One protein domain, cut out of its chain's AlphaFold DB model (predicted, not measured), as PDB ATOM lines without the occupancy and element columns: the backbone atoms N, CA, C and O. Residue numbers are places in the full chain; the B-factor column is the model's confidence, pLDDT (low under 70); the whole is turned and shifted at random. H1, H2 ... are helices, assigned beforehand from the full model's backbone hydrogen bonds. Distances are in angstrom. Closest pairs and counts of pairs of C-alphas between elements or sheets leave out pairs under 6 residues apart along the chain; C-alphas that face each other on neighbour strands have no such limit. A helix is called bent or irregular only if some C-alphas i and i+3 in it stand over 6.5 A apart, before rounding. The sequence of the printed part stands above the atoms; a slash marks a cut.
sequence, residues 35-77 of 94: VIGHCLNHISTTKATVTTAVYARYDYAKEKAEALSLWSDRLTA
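What this domain is: This is residues 35 to 77 of the 94 residues of the protein "Tyrosine-type recombinase/integrase" of Brucella anthropi (strain ATCC 49188 / DSM 6882 / CCUG 24695 / JCM 21032 / LMG 3331 / NBRC 15819 / NCTC 12168 / Alc 37) (UniProt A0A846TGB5). One long helix, H3, makes a straight arm, and the rest of the printed part is an open, flattened loop of chain joined to its first part: the short helix H1 crosses H3 there, and the short helix H2 sits at the far turn of the loop, away from both. The second half of the arm, residues 69 to 77, sticks out with nothing packed on it. The printed part has 43 residues with three named helices, in the order H1, H2, H3, and no named strand; the class is all helix. It is loose, with a radius of gyration of the C-alphas of 12.5 A, and its C-alphas span 42 by 16 by 8 A, a rod in outline, with the free arm adding to its length.

How they stand to each other: The longest helix is H3, residues 61 to 77. It touches H1, residues 35 to 40, with its residues 63 to 68 alone. There are 8 pairs of C-alphas within 8 A, and the closest are those of Cys 39 and Lys 64, 5.6 A apart. The lines of H1 and H3 are about perpendicular, at 78 degrees, and their centres are 11.6 A apart. H2, residues 50 to 55, touches no helix: it is apart from H1 and apart from H3. In H1, H2 and H3, every O i to N i+4 pair is within hydrogen-bond range.

Where its parts are: H3 begins with C-alpha 61 at (212.473, 459.949, 388.148) and ends with C-alpha 77 at (210.902, 465.193, 364.488), 24.3 A from first to last C-alpha. H1 begins with C-alpha 35 at (205.614, 466.253, 386.010) and measures 8.6 A from first to last C-alpha. H2 begins with C-alpha 50 at (207.629, 472.752, 404.945) and measures 8.9 A. None of the three helices is bent or irregular.

The domain as a whole: The two C-alphas farthest apart are those of Thr 51, in H2, and Ala 77, at the end of H3, 41.7 A apart. The first and last printed C-alphas, of Val 35 and Ala 77, are 22.2 A apart. Residues 69 to 77, which belong to H3, stand free; the body without them has 34 residues, spans 28 by 14 by 8 A and has a radius of gyration of 9.7 A. The link from H1 to H2 is short, with 9 residues, and the link from H2 to H3 is tight, with 5 residues. The printed part has no cut. The mean pLDDT of the printed part is 88.0, and residues 44 to 46, in the link from H1 to H2, are under 70.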
ATOM      1  N   VAL A  35     204.377 466.919 386.455       95.19
ATOM      2  CA  VAL A  35     205.614 466.253 386.010       95.19
ATOM      3  C   VAL A  35     206.544 467.259 385.330       95.19
ATOM      4  O   VAL A  35     207.744 467.267 385.606       95.19
ATOM      5  N   ILE A  36     205.993 468.178 384.528       96.38
ATOM      6  CA  ILE A  36     206.751 469.267 383.891       96.38
ATOM      7  C   ILE A  36     207.477 470.103 384.950       96.38
ATOM      8  O   ILE A  36     208.684 470.314 384.838       96.38
ATOM      9  N   GLY A  37     206.794 470.515 386.020       94.25
ATOM     10  CA  GLY A  37     207.409 471.261 387.119       94.25
ATOM     11  C   GLY A  37     208.579 470.515 387.775       94.25
ATOM     12  O   GLY A  37     209.589 471.136 388.110       94.25
ATOM     13  N   HIS A  38     208.511 469.181 387.876       93.38
ATOM     14  CA  HIS A  38     209.616 468.353 388.376       93.38
ATOM     15  C   HIS A  38     210.776 468.236 387.382       93.38
ATOM     16  O   HIS A  38     211.926 468.359 387.805       93.38
ATOM     17  N   CYS A  39     210.515 468.064 386.079       95.06
ATOM     18  CA  CYS A  39     211.554 468.135 385.037       95.06
ATOM     19  C   CYS A  39     212.294 469.475 385.091       95.06
ATOM     20  O   CYS A  39     213.509 469.560 384.919       95.06
ATOM     21  N   LEU A  40     211.538 470.535 385.359       93.88
ATOM     22  CA  LEU A  40     212.033 471.889 385.454       93.88
ATOM     23  C   LEU A  40     212.676 472.180 386.827       93.88
ATOM     24  O   LEU A  40     213.415 473.151 386.945       93.88
ATOM     25  N   ASN A  41     212.500 471.356 387.857       89.94
ATOM     26  CA  ASN A  41     212.940 471.670 389.223       89.94
ATOM     27  C   ASN A  41     212.321 472.986 389.752       89.94
ATOM     28  O   ASN A  41     212.994 473.842 390.325       89.94
ATOM     29  N   HIS A  42     211.025 473.191 389.505       88.19
ATOM     30  CA  HIS A  42     210.270 474.319 390.048       88.19
ATOM     31  C   HIS A  42     209.892 474.077 391.514       88.19
ATOM     32  O   HIS A  42     209.370 473.020 391.874       88.19
ATOM     33  N   ILE A  43     210.101 475.098 392.353       73.94
ATOM     34  CA  ILE A  43     209.850 475.057 393.805       73.94
ATOM     35  C   ILE A  43     208.364 474.815 394.144       73.94
ATOM     36  O   ILE A  43     208.070 474.219 395.179       73.94
ATOM     37  N   SER A  44     207.422 475.189 393.270       67.31
ATOM     38  CA  SER A  44     205.983 475.074 393.560       67.31
ATOM     39  C   SER A  44     205.402 473.666 393.401       67.31
ATOM     40  O   SER A  44     204.259 473.452 393.784       67.31
ATOM     41  N   THR A  45     206.150 472.709 392.846       67.12
ATOM     42  CA  THR A  45     205.567 471.430 392.407       67.12
ATOM     43  C   THR A  45     205.343 470.434 393.552       67.12
ATOM     44  O   THR A  45     204.341 469.732 393.575       67.12
ATOM     45  N   THR A  46     206.240 470.395 394.542       68.19
ATOM     46  CA  THR A  46     206.134 469.528 395.745       68.19
ATOM     47  C   THR A  46     206.723 470.152 397.009       68.19
ATOM     48  O   THR A  46     206.593 469.594 398.096       68.19
ATOM     49  N   LYS A  47     207.370 471.317 396.901       70.00
ATOM     50  CA  LYS A  47     208.131 471.947 397.992       70.00
ATOM     51  C   LYS A  47     207.576 473.314 398.390       70.00
ATOM     52  O   LYS A  47     208.285 474.116 398.988       70.00
ATOM     53  N   ALA A  48     206.307 473.574 398.076       75.25
ATOM     54  CA  ALA A  48     205.662 474.855 398.356       75.25
ATOM     55  C   ALA A  48     205.512 475.136 399.865       75.25
ATOM     56  O   ALA A  48     205.463 476.291 400.273       75.25
ATOM     57  N   THR A  49     205.463 474.093 400.701       79.25
ATOM     58  CA  THR A  49     205.397 474.207 402.167       79.25
ATOM     59  C   THR A  49     206.401 473.279 402.849       79.25
ATOM     60  O   THR A  49     206.775 472.243 402.291       79.25
ATOM     61  N   VAL A  50     206.789 473.613 404.089       77.94
ATOM     62  CA  VAL A  50     207.629 472.752 404.945       77.94
ATOM     63  C   VAL A  50     207.006 471.362 405.078       77.94
ATOM     64  O   VAL A  50     207.680 470.360 404.867       77.94
ATOM     65  N   THR A  51     205.697 471.298 405.323       78.12
ATOM     66  CA  THR A  51     204.950 470.042 405.444       78.12
ATOM     67  C   THR A  51     205.045 469.207 404.167       78.12
ATOM     68  O   THR A  51     205.418 468.037 404.219       78.12
ATOM     69  N   THR A  52     204.791 469.802 402.998       77.31
ATOM     70  CA  THR A  52     204.905 469.085 401.716       77.31
ATOM     71  C   THR A  52     206.342 468.663 401.418       77.31
ATOM     72  O   THR A  52     206.543 467.558 400.938       77.31
ATOM     73  N   ALA A  53     207.348 469.464 401.781       77.19
ATOM     74  CA  ALA A  53     208.752 469.113 401.574       77.19
ATOM     75  C   ALA A  53     209.207 467.914 402.430       77.19
ATOM     76  O   ALA A  53     210.095 467.170 402.016       77.19
ATOM     77  N   VAL A  54     208.594 467.705 403.602       81.56
ATOM     78  CA  VAL A  54     208.872 466.555 404.478       81.56
ATOM     79  C   VAL A  54     208.248 465.265 403.930       81.56
ATOM     80  O   VAL A  54     208.888 464.213 403.973       81.56
ATOM     81  N   TYR A  55     207.026 465.334 403.391       80.06
ATOM     82  CA  TYR A  55     206.282 464.143 402.958       80.06
ATOM     83  C   TYR A  55     206.443 463.801 401.469       80.06
ATOM     84  O   TYR A  55     206.536 462.624 401.117       80.06
ATOM     85  N   ALA A  56     206.523 464.793 400.582       80.38
ATOM     86  CA  ALA A  56     206.670 464.600 399.140       80.38
ATOM     87  C   ALA A  56     208.143 464.374 398.766       80.38
ATOM     88  O   ALA A  56     208.814 465.239 398.205       80.38
ATOM     89  N   ARG A  57     208.655 463.188 399.118       83.44
ATOM     90  CA  ARG A  57     210.041 462.768 398.833       83.44
ATOM     91  C   ARG A  57     210.208 461.996 397.528       83.44
ATOM     92  O   ARG A  57     211.338 461.706 397.148       83.44
ATOM     93  N   TYR A  58     209.108 461.647 396.865       89.00
ATOM     94  CA  TYR A  58     209.166 460.994 395.565       89.00
ATOM     95  C   TYR A  58     209.764 461.960 394.536       89.00
ATOM     96  O   TYR A  58     209.337 463.108 394.431       89.00
ATOM     97  N   ASP A  59     210.789 461.516 393.817       87.50
ATOM     98  CA  ASP A  59     211.563 462.363 392.906       87.50
ATOM     99  C   ASP A  59     211.023 462.365 391.469       87.50
ATOM    100  O   ASP A  59     211.528 463.121 390.627       87.50
ATOM    101  N   TYR A  60     210.003 461.537 391.213       92.62
ATOM    102  CA  TYR A  60     209.352 461.336 389.923       92.62
ATOM    103  C   TYR A  60     210.346 460.985 388.810       92.62
ATOM    104  O   TYR A  60     210.202 461.425 387.671       92.62
ATOM    105  N   ALA A  61     211.430 460.262 389.125       95.69
ATOM    106  CA  ALA A  61     212.473 459.949 388.148       95.69
ATOM    107  C   ALA A  61     211.923 459.236 386.903       95.69
ATOM    108  O   ALA A  61     212.323 459.571 385.786       95.69
ATOM    109  N   LYS A  62     210.976 458.310 387.091       97.81
ATOM    110  CA  LYS A  62     210.342 457.565 386.001       97.81
ATOM    111  C   LYS A  62     209.506 458.484 385.108       97.81
ATOM    112  O   LYS A  62     209.730 458.533 383.905       97.81
ATOM    113  N   GLU A  63     208.605 459.264 385.694       97.56
ATOM    114  CA  GLU A  63     207.713 460.166 384.964       97.56
ATOM    115  C   GLU A  63     208.495 461.277 384.257       97.56
ATOM    116  O   GLU A  63     208.181 461.638 383.125       97.56
ATOM    117  N   LYS A  64     209.558 461.795 384.891       96.81
ATOM    118  CA  LYS A  64     210.470 462.749 384.247       96.81
ATOM    119  C   LYS A  64     211.159 462.130 383.034       96.81
ATOM    120  O   LYS A  64     211.271 462.795 382.008       96.81
ATOM    121  N   ALA A  65     211.628 460.887 383.138       98.12
ATOM    122  CA  ALA A  65     212.278 460.203 382.025       98.12
ATOM    123  C   ALA A  65     211.302 459.990 380.855       98.12
ATOM    124  O   ALA A  65     211.653 460.277 379.712       98.12
ATOM    125  N   GLU A  66     210.068 459.568 381.135       98.31
ATOM    126  CA  GLU A  66     209.011 459.404 380.129       98.31
ATOM    127  C   GLU A  66     208.666 460.741 379.448       98.31
ATOM    128  O   GLU A  66     208.659 460.831 378.220       98.31
ATOM    129  N   ALA A  67     208.479 461.812 380.227       98.12
ATOM    130  CA  ALA A  67     208.213 463.153 379.704       98.12
ATOM    131  C   ALA A  67     209.355 463.688 378.822       98.12
ATOM    132  O   ALA A  67     209.117 464.230 377.741       98.12
ATOM    133  N   LEU A  68     210.605 463.522 379.265       97.81
ATOM    134  CA  LEU A  68     211.783 463.944 378.504       97.81
ATOM    135  C   LEU A  68     211.980 463.108 377.236       97.81
ATOM    136  O   LEU A  68     212.430 463.651 376.229       97.81
ATOM    137  N   SER A  69     211.606 461.827 377.259       98.12
ATOM    138  CA  SER A  69     211.638 460.959 376.077       98.12
ATOM    139  C   SER A  69     210.630 461.430 375.028       98.12
ATOM    140  O   SER A  69     211.009 461.653 373.881       98.12
ATOM    141  N   LEU A  70     209.388 461.723 375.433       97.12
ATOM    142  CA  LEU A  70     208.371 462.299 374.541       97.12
ATOM    143  C   LEU A  70     208.829 463.625 373.918       97.12
ATOM    144  O   LEU A  70     208.655 463.857 372.718       97.12
ATOM    145  N   TRP A  71     209.440 464.502 374.719       97.25
ATOM    146  CA  TRP A  71     210.007 465.742 374.197       97.25
ATOM    147  C   TRP A  71     211.167 465.487 373.227       97.25
ATOM    148  O   TRP A  71     211.233 466.133 372.183       97.25
ATOM    149  N   SER A  72     212.053 464.536 373.533       96.31
ATOM    150  CA  SER A  72     213.168 464.143 372.665       96.31
ATOM    151  C   SER A  72     212.683 463.661 371.298       96.31
ATOM    152  O   SER A  72     213.194 464.109 370.268       96.31
ATOM    153  N   ASP A  73     211.654 462.815 371.265       95.06
ATOM    154  CA  ASP A  73     211.063 462.322 370.020       95.06
ATOM    155  C   ASP A  73     210.471 463.473 369.199       95.06
ATOM    156  O   ASP A  73     210.725 463.602 367.996       95.06
ATOM    157  N   ARG A  74     209.750 464.389 369.860       93.31
ATOM    158  CA  ARG A  74     209.201 465.583 369.207       93.31
ATOM    159  C   ARG A  74     210.297 466.502 368.670       93.31
ATOM    160  O   ARG A  74     210.184 466.986 367.544       93.31
ATOM    161  N   LEU A  75     211.344 466.752 369.448       93.38
ATOM    162  CA  LEU A  75     212.471 467.593 369.053       93.38
ATOM    163  C   LEU A  75     213.237 466.978 367.878       93.38
ATOM    164  O   LEU A  75     213.605 467.684 366.937       93.38
ATOM    165  N   THR A  76     213.410 465.657 367.881       92.62
ATOM    166  CA  THR A  76     213.988 464.906 366.762       92.62
ATOM    167  C   THR A  76     213.131 465.069 365.509       92.62
ATOM    168  O   THR A  76     213.658 465.386 364.444       92.62
ATOM    169  N   ALA A  77     211.804 464.964 365.617       88.06
ATOM    170  CA  ALA A  77     210.902 465.193 364.488       88.06
ATOM    171  C   ALA A  77     210.978 466.633 363.935       88.06
ATOM    172  O   ALA A  77     210.876 466.832 362.726       88.06
TER     173      ALA A  77